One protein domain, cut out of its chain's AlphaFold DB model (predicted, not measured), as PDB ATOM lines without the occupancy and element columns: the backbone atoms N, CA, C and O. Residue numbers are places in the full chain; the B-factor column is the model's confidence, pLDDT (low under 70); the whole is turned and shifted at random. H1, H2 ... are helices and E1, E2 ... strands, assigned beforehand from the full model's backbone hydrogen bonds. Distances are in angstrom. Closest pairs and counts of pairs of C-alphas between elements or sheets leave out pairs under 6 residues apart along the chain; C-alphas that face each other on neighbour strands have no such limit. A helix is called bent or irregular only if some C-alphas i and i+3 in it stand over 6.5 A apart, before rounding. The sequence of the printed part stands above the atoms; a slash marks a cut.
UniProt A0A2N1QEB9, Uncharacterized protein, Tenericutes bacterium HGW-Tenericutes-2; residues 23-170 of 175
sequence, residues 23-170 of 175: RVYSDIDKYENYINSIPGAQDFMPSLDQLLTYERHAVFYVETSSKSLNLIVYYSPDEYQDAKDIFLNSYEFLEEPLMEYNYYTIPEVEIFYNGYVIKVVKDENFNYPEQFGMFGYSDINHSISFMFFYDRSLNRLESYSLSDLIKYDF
ATOM      1  N   ARG A  23     119.367 135.446 127.426       82.69
ATOM      2  CA  ARG A  23     118.268 135.844 128.310       82.69
ATOM      3  C   ARG A  23     118.038 137.335 128.155       82.69
ATOM      4  O   ARG A  23     118.971 138.117 128.281       82.69
ATOM      5  N   VAL A  24     116.798 137.702 127.857       84.06
ATOM      6  CA  VAL A  24     116.363 139.094 127.738       84.06
ATOM      7  C   VAL A  24     115.257 139.316 128.753       84.06
ATOM      8  O   VAL A  24     114.284 138.561 128.786       84.06
ATOM      9  N   TYR A  25     115.413 140.352 129.562       87.38
ATOM     10  CA  TYR A  25     114.448 140.775 130.562       87.38
ATOM     11  C   TYR A  25     114.019 142.208 130.268       87.38
ATOM     12  O   TYR A  25     114.846 143.043 129.907       87.38
ATOM     13  N   SER A  26     112.732 142.495 130.426       87.69
ATOM     14  CA  SER A  26     112.167 143.825 130.197       87.69
ATOM     15  C   SER A  26     111.135 144.126 131.277       87.69
ATOM     16  O   SER A  26     109.966 143.765 131.146       87.69
ATOM     17  N   ASP A  27     111.596 144.701 132.384       89.50
ATOM     18  CA  ASP A  27     110.780 144.984 133.568       89.50
ATOM     19  C   ASP A  27     111.331 146.225 134.278       89.50
ATOM     20  O   ASP A  27     112.436 146.180 134.824       89.50
ATOM     21  N   ILE A  28     110.590 147.336 134.219       90.00
ATOM     22  CA  ILE A  28     111.029 148.618 134.783       90.00
ATOM     23  C   ILE A  28     111.136 148.571 136.305       90.00
ATOM     24  O   ILE A  28     112.065 149.155 136.858       90.00
ATOM     25  N   ASP A  29     110.289 147.797 136.984       92.25
ATOM     26  CA  ASP A  29     110.307 147.689 138.449       92.25
ATOM     27  C   ASP A  29     111.604 147.031 138.951       92.25
ATOM     28  O   ASP A  29     111.956 147.101 140.129       92.25
ATOM     29  N   LYS A  30     112.343 146.385 138.043       94.25
ATOM     30  CA  LYS A  30     113.645 145.775 138.303       94.25
ATOM     31  C   LYS A  30     114.817 146.586 137.771       94.25
ATOM     32  O   LYS A  30     115.939 146.112 137.902       94.25
ATOM     33  N   TYR A  31     114.599 147.774 137.213       95.69
ATOM     34  CA  TYR A  31     115.657 148.592 136.621       95.69
ATOM     35  C   TYR A  31     116.821 148.845 137.586       95.69
ATOM     36  O   TYR A  31     117.959 148.507 137.267       95.69
ATOM     37  N   GLU A  32     116.526 149.293 138.807       95.81
ATOM     38  CA  GLU A  32     117.533 149.476 139.860       95.81
ATOM     39  C   GLU A  32     118.256 148.166 140.207       95.81
ATOM     40  O   GLU A  32     119.469 148.132 140.404       95.81
ATOM     41  N   ASN A  33     117.538 147.040 140.231       96.19
ATOM     42  CA  ASN A  33     118.161 145.735 140.459       96.19
ATOM     43  C   ASN A  33     119.087 145.341 139.299       96.19
ATOM     44  O   ASN A  33     120.124 144.724 139.538       96.19
ATOM     45  N   TYR A  34     118.737 145.688 138.057       96.56
ATOM     46  CA  TYR A  34     119.587 145.449 136.893       96.56
ATOM     47  C   TYR A  34     120.858 146.288 136.960       96.56
ATOM     48  O   TYR A  34     121.935 145.708 136.819       96.56
ATOM     49  N   ILE A  35     120.753 147.588 137.261       97.00
ATOM     50  CA  ILE A  35     121.908 148.473 137.478       97.00
ATOM     51  C   ILE A  35     122.852 147.863 138.517       97.00
ATOM     52  O   ILE A  35     124.015 147.603 138.222       97.00
ATOM     53  N   ASN A  36     122.333 147.528 139.700       96.56
ATOM     54  CA  ASN A  36     123.132 146.976 140.798       96.56
ATOM     55  C   ASN A  36     123.743 145.596 140.482       96.56
ATOM     56  O   ASN A  36     124.680 145.154 141.147       96.56
ATOM     57  N   SER A  37     123.218 144.885 139.481       95.44
ATOM     58  CA  SER A  37     123.728 143.576 139.061       95.44
ATOM     59  C   SER A  37     124.900 143.644 138.073       95.44
ATOM     60  O   SER A  37     125.545 142.613 137.826       95.44
ATOM     61  N   ILE A  38     125.161 144.822 137.496       96.06
ATOM     62  CA  ILE A  38     126.234 145.071 136.532       96.06
ATOM     63  C   ILE A  38     127.278 145.986 137.188       96.06
ATOM     64  O   ILE A  38     126.967 147.134 137.504       96.06
ATOM     65  N   PRO A  39     128.525 145.521 137.390       94.38
ATOM     66  CA  PRO A  39     129.585 146.361 137.938       94.38
ATOM     67  C   PRO A  39     129.707 147.701 137.192       94.38
ATOM     68  O   PRO A  39     129.703 147.720 135.963       94.38
ATOM     69  N   GLY A  40     129.775 148.804 137.948       93.88
ATOM     70  CA  GLY A  40     129.911 150.201 137.494       93.88
ATOM     71  C   GLY A  40     128.777 150.777 136.639       93.88
ATOM     72  O   GLY A  40     128.858 151.935 136.249       93.88
ATOM     73  N   ALA A  41     127.690 150.039 136.385       96.31
ATOM     74  CA  ALA A  41     126.540 150.608 135.675       96.31
ATOM     75  C   ALA A  41     125.901 151.770 136.451       96.31
ATOM     76  O   ALA A  41     125.394 152.702 135.839       96.31
ATOM     77  N   GLN A  42     125.955 151.733 137.784       95.19
ATOM     78  CA  GLN A  42     125.411 152.762 138.680       95.19
ATOM     79  C   GLN A  42     126.065 154.143 138.525       95.19
ATOM     80  O   GLN A  42     125.449 155.144 138.875       95.19
ATOM     81  N   ASP A  43     127.297 154.195 138.014       92.69
ATOM     82  CA  ASP A  43     128.043 155.446 137.861       92.69
ATOM     83  C   ASP A  43     127.655 156.173 136.558       92.69
ATOM     84  O   ASP A  43     127.914 157.363 136.403       92.69
ATOM     85  N   PHE A  44     126.996 155.465 135.633       96.19
ATOM     86  CA  PHE A  44     126.619 155.969 134.313       96.19
ATOM     87  C   PHE A  44     125.104 156.007 134.075       96.19
ATOM     88  O   PHE A  44     124.577 156.982 133.535       96.19
ATOM     89  N   MET A  45     124.405 154.923 134.417       97.00
ATOM     90  CA  MET A  45     122.986 154.758 134.124       97.00
ATOM     91  C   MET A  45     122.164 155.721 134.989       97.00
ATOM     92  O   MET A  45     122.296 155.687 136.213       97.00
ATOM     93  N   PRO A  46     121.291 156.554 134.393       95.81
ATOM     94  CA  PRO A  46     120.503 157.502 135.164       95.81
ATOM     95  C   PRO A  46     119.458 156.766 135.997       95.81
ATOM     96  O   PRO A  46     118.852 155.793 135.538       95.81
ATOM     97  N   SER A  47     119.194 157.271 137.193       94.12
ATOM     98  CA  SER A  47     117.990 156.894 137.940       94.12
ATOM     99  C   SER A  47     116.748 157.510 137.284       94.12
ATOM    100  O   SER A  47     116.826 158.529 136.591       94.12
ATOM    101  N   LEU A  48     115.581 156.881 137.453       92.12
ATOM    102  CA  LEU A  48     114.364 157.318 136.754       92.12
ATOM    103  C   LEU A  48     113.867 158.701 137.207       92.12
ATOM    104  O   LEU A  48     113.196 159.383 136.438       92.12
ATOM    105  N   ASP A  49     114.201 159.126 138.425       91.00
ATOM    106  CA  ASP A  49     113.877 160.439 138.992       91.00
ATOM    107  C   ASP A  49     114.824 161.561 138.538       91.00
ATOM    108  O   ASP A  49     114.486 162.735 138.679       91.00
ATOM    109  N   GLN A  50     115.980 161.222 137.959       89.19
ATOM    110  CA  GLN A  50     116.892 162.185 137.327       89.19
ATOM    111  C   GLN A  50     116.496 162.534 135.887       89.19
ATOM    112  O   GLN A  50     117.050 163.468 135.305       89.19
ATOM    113  N   LEU A  51     115.564 161.787 135.292       93.19
ATOM    114  CA  LEU A  51     115.092 162.041 133.938       93.19
ATOM    115  C   LEU A  51     114.135 163.234 133.911       93.19
ATOM    116  O   LEU A  51     113.354 163.460 134.837       93.19
ATOM    117  N   LEU A  52     114.166 163.982 132.808       91.56
ATOM    118  CA  LEU A  52     113.142 164.986 132.521       91.56
ATOM    119  C   LEU A  52     111.780 164.311 132.324       91.56
ATOM    120  O   LEU A  52     111.699 163.099 132.140       91.56
ATOM    121  N   THR A  53     110.707 165.101 132.317       92.69
ATOM    122  CA  THR A  53     109.366 164.600 131.998       92.69
ATOM    123  C   THR A  53     109.388 163.832 130.675       92.69
ATOM    124  O   THR A  53     109.843 164.351 129.660       92.69
ATOM    125  N   TYR A  54     108.919 162.585 130.703       93.75
ATOM    126  CA  TYR A  54     108.891 161.688 129.552       93.75
ATOM    127  C   TYR A  54     107.525 161.002 129.430       93.75
ATOM    128  O   TYR A  54     106.810 160.820 130.417       93.75
ATOM    129  N   GLU A  55     107.161 160.578 128.220       94.94
ATOM    130  CA  GLU A  55     105.873 159.925 127.949       94.94
ATOM    131  C   GLU A  55     105.880 158.452 128.358       94.94
ATOM    132  O   GLU A  55     104.926 157.930 128.937       94.94
ATOM    133  N   ARG A  56     106.960 157.751 128.007       94.44
ATOM    134  CA  ARG A  56     107.130 156.321 128.273       94.44
ATOM    135  C   ARG A  56     108.601 155.937 128.256       94.44
ATOM    136  O   ARG A  56     109.445 156.670 127.757       94.44
ATOM    137  N   HIS A  57     108.890 154.734 128.728       94.50
ATOM    138  CA  HIS A  57     110.221 154.145 128.665       94.50
ATOM    139  C   HIS A  57     110.142 152.667 128.270       94.50
ATOM    140  O   HIS A  57     109.076 152.048 128.280       94.50
ATOM    141  N   ALA A  58     111.288 152.091 127.939       95.06
ATOM    142  CA  ALA A  58     111.495 150.662 127.801       95.06
ATOM    143  C   ALA A  58     112.861 150.306 128.386       95.06
ATOM    144  O   ALA A  58     113.845 150.990 128.124       95.06
ATOM    145  N   VAL A  59     112.921 149.224 129.156       96.00
ATOM    146  CA  VAL A  59     114.176 148.694 129.688       96.00
ATOM    147  C   VAL A  59     114.430 147.314 129.106       96.00
ATOM    148  O   VAL A  59     113.517 146.489 129.031       96.00
ATOM    149  N   PHE A  60     115.673 147.055 128.719       97.12
ATOM    150  CA  PHE A  60     116.127 145.740 128.292       97.12
ATOM    151  C   PHE A  60     117.427 145.390 129.000       97.12
ATOM    152  O   PHE A  60     118.445 146.039 128.786       97.12
ATOM    153  N   TYR A  61     117.386 144.345 129.818       97.25
ATOM    154  CA  TYR A  61     118.563 143.728 130.414       97.25
ATOM    155  C   TYR A  61     118.860 142.423 129.677       97.25
ATOM    156  O   TYR A  61     117.979 141.566 129.533       97.25
ATOM    157  N   VAL A  62     120.087 142.278 129.189       96.06
ATOM    158  CA  VAL A  62     120.555 141.075 128.499       96.06
ATOM    159  C   VAL A  62     121.647 140.419 129.321       96.06
ATOM    160  O   VAL A  62     122.602 141.072 129.727       96.06
ATOM    161  N   GLU A  63     121.526 139.108 129.514       92.75
ATOM    162  CA  GLU A  63     122.532 138.306 130.203       92.75
ATOM    163  C   GLU A  63     122.926 137.091 129.355       92.75
ATOM    164  O   GLU A  63     122.090 136.245 129.004       92.75
ATOM    165  N   THR A  64     124.213 137.037 129.007       87.81
ATOM    166  CA  THR A  64     124.882 135.948 128.284       87.81
ATOM    167  C   THR A  64     126.235 135.633 128.950       87.81
ATOM    168  O   THR A  64     126.274 135.427 130.161       87.81
ATOM    169  N   SER A  65     127.337 135.570 128.192       87.56
ATOM    170  CA  SER A  65     128.699 135.729 128.723       87.56
ATOM    171  C   SER A  65     128.993 137.179 129.127       87.56
ATOM    172  O   SER A  65     129.803 137.403 130.021       87.56
ATOM    173  N   SER A  66     128.292 138.129 128.509       92.94
ATOM    174  CA  SER A  66     128.262 139.553 128.835       92.94
ATOM    175  C   SER A  66     126.999 139.911 129.628       92.94
ATOM    176  O   SER A  66     126.040 139.130 129.724       92.94
ATOM    177  N   LYS A  67     126.968 141.130 130.161       96.56
ATOM    178  CA  LYS A  67     125.761 141.800 130.636       96.56
ATOM    179  C   LYS A  67     125.602 143.125 129.913       96.56
ATOM    180  O   LYS A  67     126.565 143.875 129.772       96.56
ATOM    181  N   SER A  68     124.379 143.441 129.513       97.56
ATOM    182  CA  SER A  68     124.060 144.761 128.981       97.56
ATOM    183  C   SER A  68     122.740 145.274 129.535       97.56
ATOM    184  O   SER A  68     121.847 144.504 129.905       97.56
ATOM    185  N   LEU A  69     122.622 146.595 129.580       98.38
ATOM    186  CA  LEU A  69     121.410 147.288 129.975       98.38
ATOM    187  C   LEU A  69     121.129 148.410 128.984       98.38
ATOM    188  O   LEU A  69     122.007 149.215 128.693       98.38
ATOM    189  N   ASN A  70     119.903 148.457 128.479       98.12
ATOM    190  CA  ASN A  70     119.404 149.542 127.651       98.12
ATOM    191  C   ASN A  70     118.170 150.156 128.300       98.12
ATOM    192  O   ASN A  70     117.139 149.484 128.392       98.12
ATOM    193  N   LEU A  71     118.258 151.413 128.720       98.25
ATOM    194  CA  LEU A  71     117.102 152.220 129.083       98.25
ATOM    195  C   LEU A  71     116.788 153.166 127.929       98.25
ATOM    196  O   LEU A  71     117.570 154.059 127.621       98.25
ATOM    197  N   ILE A  72     115.621 152.998 127.321       97.69
ATOM    198  CA  ILE A  72     115.118 153.869 126.264       97.69
ATOM    199  C   ILE A  72     113.995 154.713 126.842       97.69
ATOM    200  O   ILE A  72     113.015 154.174 127.350       97.69
ATOM    201  N   VAL A  73     114.113 156.027 126.729       97.62
ATOM    202  CA  VAL A  73     113.155 157.010 127.226       97.62
ATOM    203  C   VAL A  73     112.582 157.761 126.033       97.62
ATOM    204  O   VAL A  73     113.330 158.220 125.172       97.62
ATOM    205  N   TYR A  74     111.261 157.852 125.961       97.19
ATOM    206  CA  TYR A  74     110.525 158.513 124.889       97.19
ATOM    207  C   TYR A  74     109.920 159.804 125.408       97.19
ATOM    208  O   TYR A  74     109.237 159.802 126.434       97.19
ATOM    209  N   TYR A  75     110.129 160.876 124.664       97.25
ATOM    210  CA  TYR A  75     109.694 162.218 125.008       97.25
ATOM    211  C   TYR A  75     108.638 162.693 124.019       97.25
ATOM    212  O   TYR A  75     108.572 162.221 122.878       97.25
ATOM    213  N   SER A  76     107.844 163.671 124.445       96.44
ATOM    214  CA  SER A  76     107.067 164.457 123.495       96.44
ATOM    215  C   SER A  76     108.025 165.210 122.548       96.44
ATOM    216  O   SER A  76     109.174 165.467 122.919       96.44
ATOM    217  N   PRO A  77     107.605 165.576 121.323       93.56
ATOM    218  CA  PRO A  77     108.485 166.272 120.379       93.56
ATOM    219  C   PRO A  77     109.107 167.561 120.940       93.56
ATOM    220  O   PRO A  77     110.263 167.855 120.638       93.56
ATOM    221  N   ASP A  78     108.354 168.299 121.764       90.94
ATOM    222  CA  ASP A  78     108.805 169.554 122.371       90.94
ATOM    223  C   ASP A  78     109.849 169.299 123.473       90.94
ATOM    224  O   ASP A  78     110.889 169.949 123.497       90.94
ATOM    225  N   GLU A  79     109.624 168.308 124.342       95.38
ATOM    226  CA  GLU A  79     110.556 167.955 125.427       95.38
ATOM    227  C   GLU A  79     111.799 167.212 124.921       95.38
ATOM    228  O   GLU A  79     112.848 167.236 125.563       95.38
ATOM    229  N   TYR A  80     111.696 166.546 123.769       97.38
ATOM    230  CA  TYR A  80     112.773 165.735 123.214       97.38
ATOM    231  C   TYR A  80     114.028 166.550 122.922       97.38
ATOM    232  O   TYR A  80     115.122 166.086 123.239       97.38
ATOM    233  N   GLN A  81     113.892 167.734 122.318       96.00
ATOM    234  CA  GLN A  81     115.075 168.520 121.967       96.00
ATOM    235  C   GLN A  81     115.784 169.057 123.203       96.00
ATOM    236  O   GLN A  81     117.001 168.919 123.299       96.00
ATOM    237  N   ASP A  82     115.029 169.547 124.183       95.19
ATOM    238  CA  ASP A  82     115.594 169.984 125.458       95.19
ATOM    239  C   ASP A  82     116.303 168.820 126.168       95.19
ATOM    240  O   ASP A  82     117.442 168.962 126.616       95.19
ATOM    241  N   ALA A  83     115.676 167.638 126.215       96.38
ATOM    242  CA  ALA A  83     116.280 166.442 126.794       96.38
ATOM    243  C   ALA A  83     117.561 166.032 126.065       96.38
ATOM    244  O   ALA A  83     118.591 165.792 126.697       96.38
ATOM    245  N   LYS A  84     117.512 165.969 124.734       96.81
ATOM    246  CA  LYS A  84     118.650 165.595 123.895       96.81
ATOM    247  C   LYS A  84     119.818 166.545 124.121       96.81
ATOM    248  O   LYS A  84     120.926 166.069 124.343       96.81
ATOM    249  N   ASP A  85     119.580 167.851 124.106       96.06
ATOM    250  CA  ASP A  85     120.629 168.852 124.284       96.06
ATOM    251  C   ASP A  85     121.207 168.817 125.702       96.06
ATOM    252  O   ASP A  85     122.425 168.884 125.868       96.06
ATOM    253  N   ILE A  86     120.370 168.659 126.732       95.75
ATOM    254  CA  ILE A  86     120.835 168.526 128.120       95.75
ATOM    255  C   ILE A  86     121.759 167.317 128.257       95.75
ATOM    256  O   ILE A  86     122.877 167.460 128.756       95.75
ATOM    257  N   PHE A  87     121.330 166.146 127.786       95.56
ATOM    258  CA  PHE A  87     122.117 164.930 127.954       95.56
ATOM    259  C   PHE A  87     123.343 164.886 127.036       95.56
ATOM    260  O   PHE A  87     124.408 164.456 127.464       95.56
ATOM    261  N   LEU A  88     123.267 165.397 125.804       95.50
ATOM    262  CA  LEU A  88     124.455 165.509 124.948       95.50
ATOM    263  C   LEU A  88     125.524 166.421 125.557       95.50
ATOM    264  O   LEU A  88     126.707 166.174 125.355       95.50
ATOM    265  N   ASN A  89     125.127 167.448 126.307       96.00
ATOM    266  CA  ASN A  89     126.068 168.339 126.982       96.00
ATOM    267  C   ASN A  89     126.523 167.821 128.357       96.00
ATOM    268  O   ASN A  89     127.480 168.361 128.911       96.00
ATOM    269  N   SER A  90     125.860 166.808 128.925       94.56
ATOM    270  CA  SER A  90     126.236 166.237 130.226       94.56
ATOM    271  C   SER A  90     127.312 165.157 130.141       94.56
ATOM    272  O   SER A  90     127.859 164.782 131.175       94.56
ATOM    273  N   TYR A  91     127.609 164.647 128.944       95.38
ATOM    274  CA  TYR A  91     128.607 163.602 128.727       95.38
ATOM    275  C   TYR A  91     129.750 164.098 127.841       95.38
ATOM    276  O   TYR A  91     129.541 164.828 126.874       95.38
ATOM    277  N   GLU A  92     130.964 163.640 128.140       97.25
ATOM    278  CA  GLU A  92     132.075 163.686 127.193       97.25
ATOM    279  C   GLU A  92     132.022 162.428 126.311       97.25
ATOM    280  O   GLU A  92     131.657 161.347 126.772       97.25
ATOM    281  N   PHE A  93     132.371 162.547 125.031       97.38
ATOM    282  CA  PHE A  93     132.348 161.431 124.081       97.38
ATOM    283  C   PHE A  93     133.744 161.146 123.549       97.38
ATOM    284  O   PHE A  93     134.586 162.040 123.471       97.38
ATOM    285  N   LEU A  94     133.986 159.899 123.153       96.00
ATOM    286  CA  LEU A  94     135.196 159.576 122.407       96.00
ATOM    287  C   LEU A  94     135.127 160.234 121.023       96.00
ATOM    288  O   LEU A  94     134.145 160.077 120.301       96.00
ATOM    289  N   GLU A  95     136.176 160.966 120.657       94.88
ATOM    290  CA  GLU A  95     136.293 161.614 119.341       94.88
ATOM    291  C   GLU A  95     137.067 160.752 118.337       94.88
ATOM    292  O   GLU A  95     136.861 160.854 117.129       94.88
ATOM    293  N   GLU A  96     137.928 159.864 118.839       92.88
ATOM    294  CA  GLU A  96     138.765 158.976 118.041       92.88
ATOM    295  C   GLU A  96     138.716 157.543 118.593       92.88
ATOM    296  O   GLU A  96     138.556 157.355 119.805       92.88
ATOM    297  N   PRO A  97     138.867 156.520 117.731       90.69
ATOM    298  CA  PRO A  97     138.974 155.131 118.161       90.69
ATOM    299  C   PRO A  97     140.060 154.931 119.225       90.69
ATOM    300  O   PRO A  97     141.165 155.464 119.111       90.69
ATOM    301  N   LEU A  98     139.777 154.104 120.230       88.62
ATOM    302  CA  LEU A  98     140.762 153.771 121.257       88.62
ATOM    303  C   LEU A  98     141.675 152.651 120.769       88.62
ATOM    304  O   LEU A  98     141.208 151.621 120.272       88.62
ATOM    305  N   MET A  99     142.983 152.854 120.935       85.69
ATOM    306  CA  MET A  99     144.010 151.875 120.596       85.69
ATOM    307  C   MET A  99     144.900 151.556 121.792       85.69
ATOM    308  O   MET A  99     145.398 152.457 122.464       85.69
ATOM    309  N   GLU A 100     145.191 150.274 121.986       81.88
ATOM    310  CA  GLU A 100     146.169 149.788 122.954       81.88
ATOM    311  C   GLU A 100     147.104 148.775 122.277       81.88
ATOM    312  O   GLU A 100     146.667 147.900 121.533       81.88
ATOM    313  N   TYR A 101     148.420 148.916 122.474       79.69
ATOM    314  CA  TYR A 101     149.451 148.045 121.878       79.69
ATOM    315  C   TYR A 101     149.331 147.814 120.351       79.69
ATOM    316  O   TYR A 101     149.679 146.741 119.864       79.69
ATOM    317  N   ASN A 102     148.903 148.833 119.591       77.56
ATOM    318  CA  ASN A 102     148.618 148.787 118.142       77.56
ATOM    319  C   ASN A 102     147.365 147.984 117.734       77.56
ATOM    320  O   ASN A 102     147.235 147.609 116.567       77.56
ATOM    321  N   TYR A 103     146.435 147.748 118.659       74.94
ATOM    322  CA  TYR A 103     145.134 147.129 118.395       74.94
ATOM    323  C   TYR A 103     144.002 148.070 118.806       74.94
ATOM    324  O   TYR A 103     144.132 148.787 119.794       74.94
ATOM    325  N   TYR A 104     142.885 148.061 118.074       79.81
ATOM    326  CA  TYR A 104     141.700 148.832 118.455       79.81
ATOM    327  C   TYR A 104     140.952 148.136 119.597       79.81
ATOM    328  O   TYR A 104     140.481 147.006 119.444       79.81
ATOM    329  N   THR A 105     140.821 148.818 120.732       83.75
ATOM    330  CA  THR A 105     139.953 148.390 121.837       83.75
ATOM    331  C   THR A 105     138.516 148.832 121.580       83.75
ATOM    332  O   THR A 105     137.608 148.027 121.763       83.75
ATOM    333  N   ILE A 106     138.325 150.043 121.044       86.25
ATOM    334  CA  ILE A 106     137.050 150.569 120.534       86.25
ATOM    335  C   ILE A 106     137.288 151.121 119.118       86.25
ATOM    336  O   ILE A 106     137.885 152.190 118.989       86.25
ATOM    337  N   PRO A 107     136.875 150.416 118.047       85.25
ATOM    338  CA  PRO A 107     137.192 150.803 116.668       85.25
ATOM    339  C   PRO A 107     136.293 151.917 116.113       85.25
ATOM    340  O   PRO A 107     136.682 152.620 115.185       85.25
ATOM    341  N   GLU A 108     135.087 152.068 116.660       90.00
ATOM    342  CA  GLU A 108     134.054 153.001 116.209       90.00
ATOM    343  C   GLU A 108     133.542 153.758 117.438       90.00
ATOM    344  O   GLU A 108     133.168 153.134 118.428       90.00
ATOM    345  N   VAL A 109     133.539 155.092 117.390       92.50
ATOM    346  CA  VAL A 109     133.097 155.942 118.515       92.50
ATOM    347  C   VAL A 109     131.679 156.481 118.340       92.50
ATOM    348  O   VAL A 109     131.044 156.887 119.310       92.50
ATOM    349  N   GLU A 110     131.172 156.452 117.108       95.81
ATOM    350  CA  GLU A 110     129.810 156.824 116.749       95.81
ATOM    351  C   GLU A 110     129.313 155.911 115.627       95.81
ATOM    352  O   GLU A 110     130.024 155.676 114.646       95.81
ATOM    353  N   ILE A 111     128.087 155.403 115.758       95.50
ATOM    354  CA  ILE A 111     127.430 154.615 114.714       95.50
ATOM    355  C   ILE A 111     125.953 154.977 114.579       95.50
ATOM    356  O   ILE A 111     125.332 155.521 115.491       95.50
ATOM    357  N   PHE A 112     125.360 154.587 113.451       95.75
ATOM    358  CA  PHE A 112     123.916 154.613 113.260       95.75
ATOM    359  C   PHE A 112     123.338 153.196 113.307       95.75
ATOM    360  O   PHE A 112     123.708 152.344 112.496       95.75
ATOM    361  N   TYR A 113     122.401 152.940 114.222       94.25
ATOM    362  CA  TYR A 113     121.748 151.638 114.369       94.25
ATOM    363  C   TYR A 113     120.262 151.792 114.699       94.25
ATOM    364  O   TYR A 113     119.887 152.476 115.645       94.25
ATOM    365  N   ASN A 114     119.399 151.136 113.918       92.06
ATOM    366  CA  ASN A 114     117.945 151.099 114.130       92.06
ATOM    367  C   ASN A 114     117.287 152.481 114.368       92.06
ATOM    368  O   ASN A 114     116.409 152.624 115.216       92.06
ATOM    369  N   GLY A 115     117.723 153.510 113.635       93.69
ATOM    370  CA  GLY A 115     117.181 154.865 113.781       93.69
ATOM    371  C   GLY A 115     117.817 155.704 114.891       93.69
ATOM    372  O   GLY A 115     117.376 156.836 115.085       93.69
ATOM    373  N   TYR A 116     118.822 155.180 115.598       97.19
ATOM    374  CA  TYR A 116     119.582 155.900 116.616       97.19
ATOM    375  C   TYR A 116     120.964 156.272 116.097       97.19
ATOM    376  O   TYR A 116     121.639 155.440 115.488       97.19
ATOM    377  N   VAL A 117     121.399 157.492 116.398       97.81
ATOM    378  CA  VAL A 117     122.823 157.832 116.460       97.81
ATOM    379  C   VAL A 117     123.303 157.431 117.848       97.81
ATOM    380  O   VAL A 117     122.707 157.859 118.833       97.81
ATOM    381  N   ILE A 118     124.323 156.581 117.928       98.19
ATOM    382  CA  ILE A 118     124.852 156.031 119.179       98.19
ATOM    383  C   ILE A 118     126.315 156.428 119.292       98.19
ATOM    384  O   ILE A 118     127.095 156.131 118.391       98.19
ATOM    385  N   LYS A 119     126.673 157.069 120.405       98.19
ATOM    386  CA  LYS A 119     128.015 157.571 120.705       98.19
ATOM    387  C   LYS A 119     128.585 156.874 121.932       98.19
ATOM    388  O   LYS A 119     127.872 156.666 122.916       98.19
ATOM    389  N   VAL A 120     129.869 156.540 121.892       97.50
ATOM    390  CA  VAL A 120     130.587 155.977 123.040       97.50
ATOM    391  C   VAL A 120     130.973 157.109 123.983       97.50
ATOM    392  O   VAL A 120     131.617 158.080 123.580       97.50
ATOM    393  N   VAL A 121     130.558 156.992 125.241       97.50
ATOM    394  CA  VAL A 121     130.868 157.977 126.282       97.50
ATOM    395  C   VAL A 121     132.318 157.797 126.694       97.50
ATOM    396  O   VAL A 121     132.772 156.660 126.801       97.50
ATOM    397  N   LYS A 122     133.034 158.904 126.893       96.69
ATOM    398  CA  LYS A 122     134.399 158.960 127.418       96.69
ATOM    399  C   LYS A 122     134.336 159.181 128.926       96.69
ATOM    400  O   LYS A 122     133.875 160.227 129.368       96.69
ATOM    401  N   ASP A 123     134.821 158.214 129.695       94.69
ATOM    402  CA  ASP A 123     134.905 158.304 131.154       94.69
ATOM    403  C   ASP A 123     136.171 157.585 131.642       94.69
ATOM    404  O   ASP A 123     136.464 156.470 131.211       94.69
ATOM    405  N   GLU A 124     136.939 158.220 132.531       91.88
ATOM    406  CA  GLU A 124     138.166 157.643 133.101       91.88
ATOM    407  C   GLU A 124     137.886 156.450 134.030       91.88
ATOM    408  O   GLU A 124     138.784 155.653 134.302       91.88
ATOM    409  N   ASN A 125     136.646 156.306 134.506       92.19
ATOM    410  CA  ASN A 125     136.216 155.182 135.334       92.19
ATOM    411  C   ASN A 125     135.844 153.939 134.510       92.19
ATOM    412  O   ASN A 125     135.641 152.868 135.083       92.19
ATOM    413  N   PHE A 126     135.736 154.057 133.185       94.00
ATOM    414  CA  PHE A 126     135.452 152.924 132.306       94.00
ATOM    415  C   PHE A 126     136.714 152.124 131.991       94.00
ATOM    416  O   PHE A 126     137.788 152.669 131.744       94.00
ATOM    417  N   ASN A 127     136.561 150.799 131.953       92.50
ATOM    418  CA  ASN A 127     137.615 149.879 131.546       92.50
ATOM    419  C   ASN A 127     137.324 149.374 130.132       92.50
ATOM    420  O   ASN A 127     136.696 148.331 129.957       92.50
ATOM    421  N   TYR A 128     137.716 150.125 129.105       91.50
ATOM    422  CA  TYR A 128     137.431 149.730 127.724       91.50
ATOM    423  C   TYR A 128     138.272 148.517 127.290       91.50
ATOM    424  O   TYR A 128     139.472 148.493 127.548       91.50
ATOM    425  N   PRO A 129     137.699 147.553 126.543       91.38
ATOM    426  CA  PRO A 129     136.293 147.449 126.141       91.38
ATOM    427  C   PRO A 129     135.438 146.608 127.105       91.38
ATOM    428  O   PRO A 129     134.268 146.369 126.822       91.38
ATOM    429  N   GLU A 130     135.999 146.148 128.223       93.69
ATOM    430  CA  GLU A 130     135.304 145.304 129.199       93.69
ATOM    431  C   GLU A 130     134.057 145.969 129.787       93.69
ATOM    432  O   GLU A 130     133.108 145.279 130.140       93.69
ATOM    433  N   GLN A 131     134.056 147.291 129.948       95.38
ATOM    434  CA  GLN A 131     133.029 148.013 130.688       95.38
ATOM    435  C   GLN A 131     132.929 149.460 130.210       95.38
ATOM    436  O   GLN A 131     133.870 150.228 130.411       95.38
ATOM    437  N   PHE A 132     131.800 149.844 129.614       96.81
ATOM    438  CA  PHE A 132     131.596 151.217 129.146       96.81
ATOM    439  C   PHE A 132     130.125 151.573 128.900       96.81
ATOM    440  O   PHE A 132     129.273 150.711 128.655       96.81
ATOM    441  N   GLY A 133     129.854 152.877 128.944       97.75
ATOM    442  CA  GLY A 133     128.580 153.488 128.586       97.75
ATOM    443  C   GLY A 133     128.533 153.975 127.136       97.75
ATOM    444  O   GLY A 133     129.531 154.394 126.544       97.75
ATOM    445  N   MET A 134     127.337 153.951 126.565       98.19
ATOM    446  CA  MET A 134     126.999 154.569 125.291       98.19
ATOM    447  C   MET A 134     125.711 155.373 125.443       98.19
ATOM    448  O   MET A 134     124.815 155.028 126.218       98.19
ATOM    449  N   PHE A 135     125.612 156.433 124.656       98.31
ATOM    450  CA  PHE A 135     124.451 157.302 124.593       98.31
ATOM    451  C   PHE A 135     123.881 157.281 123.178       98.31
ATOM    452  O   PHE A 135     124.577 157.602 122.215       98.31
ATOM    453  N   GLY A 136     122.618 156.895 123.048       98.00
ATOM    454  CA  GLY A 136     121.887 156.888 121.791       98.00
ATOM    455  C   GLY A 136     120.779 157.930 121.770       98.00
ATOM    456  O   GLY A 136     120.106 158.141 122.772       98.00
ATOM    457  N   TYR A 137     120.514 158.535 120.617       98.06
ATOM    458  CA  TYR A 137     119.332 159.376 120.412       98.06
ATOM    459  C   TYR A 137     118.717 159.140 119.033       98.06
ATOM    460  O   TYR A 137     119.413 158.834 118.064       98.06
ATOM    461  N   SER A 138     117.394 159.266 118.946       97.31
ATOM    462  CA  SER A 138     116.628 159.074 117.717       97.31
ATOM    463  C   SER A 138     115.662 160.228 117.499       97.31
ATOM    464  O   SER A 138     114.620 160.306 118.152       97.31
ATOM    465  N   ASP A 139     115.975 161.065 116.509       96.81
ATOM    466  CA  ASP A 139     115.108 162.171 116.082       96.81
ATOM    467  C   ASP A 139     113.817 161.663 115.415       96.81
ATOM    468  O   ASP A 139     112.825 162.375 115.355       96.81
ATOM    469  N   ILE A 140     113.810 160.414 114.934       94.56
ATOM    470  CA  ILE A 140     112.637 159.782 114.311       94.56
ATOM    471  C   ILE A 140     111.616 159.372 115.377       94.56
ATOM    472  O   ILE A 140     110.413 159.540 115.192       94.56
ATOM    473  N   ASN A 141     112.105 158.808 116.483       94.50
ATOM    474  CA  ASN A 141     111.267 158.238 117.536       94.50
ATOM    475  C   ASN A 141     111.110 159.166 118.752       94.50
ATOM    476  O   ASN A 141     110.456 158.763 119.712       94.50
ATOM    477  N   HIS A 142     111.747 160.345 118.733       97.38
ATOM    478  CA  HIS A 142     111.861 161.274 119.865       97.38
ATOM    479  C   HIS A 142     112.276 160.556 121.155       97.38
ATOM    480  O   HIS A 142     111.586 160.577 122.174       97.38
ATOM    481  N   SER A 143     113.396 159.835 121.084       97.69
ATOM    482  CA  SER A 143     113.828 158.968 122.181       97.69
ATOM    483  C   SER A 143     115.327 158.998 122.412       97.69
ATOM    484  O   SER A 143     116.107 159.206 121.482       97.69
ATOM    485  N   ILE A 144     115.705 158.759 123.663       98.19
ATOM    486  CA  ILE A 144     117.080 158.708 124.153       98.19
ATOM    487  C   ILE A 144     117.324 157.325 124.754       98.19
ATOM    488  O   ILE A 144     116.456 156.775 125.422       98.19
ATOM    489  N   SER A 145     118.495 156.756 124.498       98.25
ATOM    490  CA  SER A 145     118.906 155.405 124.869       98.25
ATOM    491  C   SER A 145     120.167 155.498 125.727       98.25
ATOM    492  O   SER A 145     121.228 155.863 125.231       98.25
ATOM    493  N   PHE A 146     120.065 155.155 127.005       98.31
ATOM    494  CA  PHE A 146     121.207 154.995 127.904       98.31
ATOM    495  C   PHE A 146     121.608 153.527 127.897       98.31
ATOM    496  O   PHE A 146     120.806 152.651 128.230       98.31
ATOM    497  N   MET A 147     122.827 153.249 127.456       98.44
ATOM    498  CA  MET A 147     123.290 151.900 127.162       98.44
ATOM    499  C   MET A 147     124.550 151.614 127.967       98.44
ATOM    500  O   MET A 147     125.506 152.375 127.893       98.44
ATOM    501  N   PHE A 148     124.589 150.505 128.696       98.38
ATOM    502  CA  PHE A 148     125.784 150.084 129.423       98.38
ATOM    503  C   PHE A 148     126.140 148.645 129.085       98.38
ATOM    504  O   PHE A 148     125.263 147.778 129.029       98.38
ATOM    505  N   PHE A 149     127.424 148.399 128.849       97.25
ATOM    506  CA  PHE A 149     127.969 147.092 128.509       97.25
ATOM    507  C   PHE A 149     128.993 146.647 129.552       97.25
ATOM    508  O   PHE A 149     129.784 147.457 130.034       97.25
ATOM    509  N   TYR A 150     128.987 145.352 129.871       96.69
ATOM    510  CA  TYR A 150     129.975 144.716 130.729       96.69
ATOM    511  C   TYR A 150     130.291 143.284 130.274       96.69
ATOM    512  O   TYR A 150     129.425 142.409 130.285       96.69
ATOM    513  N   ASP A 151     131.553 143.011 129.973       94.75
ATOM    514  CA  ASP A 151     132.117 141.677 129.795       94.75
ATOM    515  C   ASP A 151     133.564 141.661 130.299       94.75
ATOM    516  O   ASP A 151     134.489 142.125 129.639       94.75
ATOM    517  N   ARG A 152     133.773 141.052 131.470       91.31
ATOM    518  CA  ARG A 152     135.095 140.930 132.106       91.31
ATOM    519  C   ARG A 152     136.122 140.158 131.270       91.31
ATOM    520  O   ARG A 152     137.310 140.196 131.565       91.31
ATOM    521  N   SER A 153     135.673 139.346 130.318       89.12
ATOM    522  CA  SER A 153     136.553 138.540 129.469       89.12
ATOM    523  C   SER A 153     136.915 139.231 128.155       89.12
ATOM    524  O   SER A 153     137.738 138.709 127.394       89.12
ATOM    525  N   LEU A 154     136.312 140.391 127.879       85.50
ATOM    526  CA  LEU A 154     136.482 141.108 126.629       85.50
ATOM    527  C   LEU A 154     137.694 142.036 126.686       85.50
ATOM    528  O   LEU A 154     137.597 143.210 127.013       85.50
ATOM    529  N   ASN A 155     138.840 141.517 126.263       75.62
ATOM    530  CA  ASN A 155     140.081 142.294 126.270       75.62
ATOM    531  C   ASN A 155     140.262 143.161 125.006       75.62
ATOM    532  O   ASN A 155     141.203 143.942 124.929       75.62
ATOM    533  N   ARG A 156     139.438 142.957 123.965       70.12
ATOM    534  CA  ARG A 156     139.539 143.641 122.661       70.12
ATOM    535  C   ARG A 156     138.316 143.392 121.782       70.12
ATOM    536  O   ARG A 156     137.787 142.282 121.764       70.12
ATOM    537  N   LEU A 157     137.970 144.370 120.950       68.12
ATOM    538  CA  LEU A 157     137.000 144.236 119.858       68.12
ATOM    539  C   LEU A 157     137.702 143.877 118.526       68.12
ATOM    540  O   LEU A 157     137.439 144.466 117.484       68.12
ATOM    541  N   GLU A 158     138.631 142.908 118.531       57.09
ATOM    542  CA  GLU A 158     139.530 142.640 117.382       57.09
ATOM    543  C   GLU A 158     138.843 142.158 116.091       57.09
ATOM    544  O   GLU A 158     139.426 142.242 115.011       57.09
ATOM    545  N   SER A 159     137.621 141.635 116.183       53.69
ATOM    546  CA  SER A 159     136.844 141.146 115.036       53.69
ATOM    547  C   SER A 159     135.348 141.446 115.166       53.69
ATOM    548  O   SER A 159     134.526 140.760 114.561       53.69
ATOM    549  N   TYR A 160     134.999 142.421 116.004       66.88
ATOM    550  CA  TYR A 160     133.625 142.773 116.351       66.88
ATOM    551  C   TYR A 160     133.472 144.285 116.200       66.88
ATOM    552  O   TYR A 160     134.146 145.042 116.894       66.88
ATOM    553  N   SER A 161     132.630 144.732 115.270       85.06
ATOM    554  CA  SER A 161     132.287 146.155 115.182       85.06
ATOM    555  C   SER A 161     131.458 146.573 116.402       85.06
ATOM    556  O   SER A 161     130.834 145.729 117.056       85.06
ATOM    557  N   LEU A 162     131.387 147.873 116.698       88.75
ATOM    558  CA  LEU A 162     130.445 148.378 117.700       88.75
ATOM    559  C   LEU A 162     129.002 148.047 117.284       88.75
ATOM    560  O   LEU A 162     128.159 147.729 118.119       88.75
ATOM    561  N   SER A 163     128.737 148.038 115.974       89.56
ATOM    562  CA  SER A 163     127.458 147.604 115.400       89.56
ATOM    563  C   SER A 163     127.129 146.140 115.715       89.56
ATOM    564  O   SER A 163     125.987 145.823 116.061       89.56
ATOM    565  N   ASP A 164     128.117 145.240 115.653       89.94
ATOM    566  CA  ASP A 164     127.932 143.843 116.049       89.94
ATOM    567  C   ASP A 164     127.629 143.744 117.545       89.94
ATOM    568  O   ASP A 164     126.629 143.130 117.913       89.94
ATOM    569  N   LEU A 165     128.410 144.415 118.397       91.44
ATOM    570  CA  LEU A 165     128.155 144.464 119.842       91.44
ATOM    571  C   LEU A 165     126.724 144.933 120.132       91.44
ATOM    572  O   LEU A 165     125.972 144.273 120.844       91.44
ATOM    573  N   ILE A 166     126.279 146.011 119.493       93.50
ATOM    574  CA  ILE A 166     124.916 146.522 119.666       93.50
ATOM    575  C   ILE A 166     123.867 145.511 119.192       93.50
ATOM    576  O   ILE A 166     122.867 145.280 119.871       93.50
ATOM    577  N   LYS A 167     124.096 144.849 118.059       91.94
ATOM    578  CA  LYS A 167     123.186 143.831 117.525       91.94
ATOM    579  C   LYS A 167     123.062 142.602 118.430       91.94
ATOM    580  O   LYS A 167     121.971 142.028 118.523       91.94
ATOM    581  N   TYR A 168     124.155 142.148 119.036       90.44
ATOM    582  CA  TYR A 168     124.180 140.902 119.803       90.44
ATOM    583  C   TYR A 168     123.888 141.109 121.283       90.44
ATOM    584  O   TYR A 168     123.161 140.296 121.864       90.44
ATOM    585  N   ASP A 169     124.342 142.212 121.864       93.88
ATOM    586  CA  ASP A 169     124.247 142.456 123.297       93.88
ATOM    587  C   ASP A 169     123.099 143.383 123.654       93.88
ATOM    588  O   ASP A 169     122.521 143.211 124.717       93.88
ATOM    589  N   PHE A 170     122.658 144.274 122.770       95.38
ATOM    590  CA  PHE A 170     121.568 145.198 123.075       95.38
ATOM    591  C   PHE A 170     120.250 144.769 122.429       95.38
ATOM    592  O   PHE A 170     120.186 143.938 121.517       95.38
TER     593      PHE A 170
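AT A GLANCE: This is residues 23 to 170 of the 175 residues of an uncharacterized protein of Tenericutes bacterium HGW-Tenericutes-2 (UniProt A0A2N1QEB9). Seven antiparallel strands form one sheet, curled like part of a barrel round the short last helix H3, while H1 and H2 cover its other face. The small hairpin of E4 and E5 lies away from this sheet, at one end of the longest axis. The printed part has 148 residues, with three named helices and nine named strands in the order E1 H1 E2 E3 H2 E4 E5 E6 E7 E8 E9 H3; the large sheet runs E1 E2 E3 E9 E8 E7 E6. The class is mixed, helices and strands. The whole is compact, with a radius of gyration of the C-alphas of 14.7 A, and spans 45 by 30 by 26 A, only just elongated.

HOW THE PARTS SIT: E1, residues 23 to 25, is an edge strand beside E2, residues 56 to 63; N 25 and O 61, 2.8 A apart, are within hydrogen-bond range, as are the N and O pairs below. E2 and E3, residues 67 to 74, form a hairpin, with N 58 and O 72 at 2.8 A. E3 is antiparallel to E9, residues 143 to 150, with N 67 and O 150 at 2.8 A. E6, residues 110 to 113, E7, residues 116 to 120, E8, residues 131 to 138, and E9 form a meander, each strand the antiparallel neighbour of the one before, with N 118 and O 111 at 2.8 A, N 119 and O 135 at 2.8 A, and N 145 and O 136 at 2.7 A. H1, residues 28 to 37, is on the sheet over E2 and E3 at a height of 9.0 A, slantwise to the strands; its closest C-alpha pair with E2 is Ile 28 and Val 59, 6.0 A. H2, residues 77 to 90, is on the same face over E9 and E8 at a height of 9.4 A, along the strands; the closest C-alphas of H2 and E9 are those of Tyr 80 and Ser 143, 6.9 A. H3, residues 162 to 169, is on the opposite face, giving three layers, helices on both faces of a sheet; its closest C-alpha pair with E3 is Asp 169 and Ser 68, 6.1 A. E4, residues 98 to 100, and E5, residues 103 to 106, form a hairpin, with N 100 and O 103 at 2.9 A. Every O i to N i+4 pair is within range in H3, 4 of 6 in H1 and 8 of 10 in H2.

IN THESE COORDINATES: E1 begins at C-alpha 23, (118.268, 135.844, 128.310). H1 is irregular, with C-alphas 29 and 32 7.6 A apart. E2 measures 23.8 A, E3 23.3 A, H2 20.3 A, E8 23.7 A and E9 23.2 A. H3 ends at C-alpha 169, (124.247, 142.456, 123.297).

THE WHOLE: The C-alphas farthest apart, of Asp 78 and Tyr 101, are 46.0 A apart. The printed part has no cut; the links H1 to E2 and E9 to H3 are long. Residues 157 to 160 have pLDDT under 70.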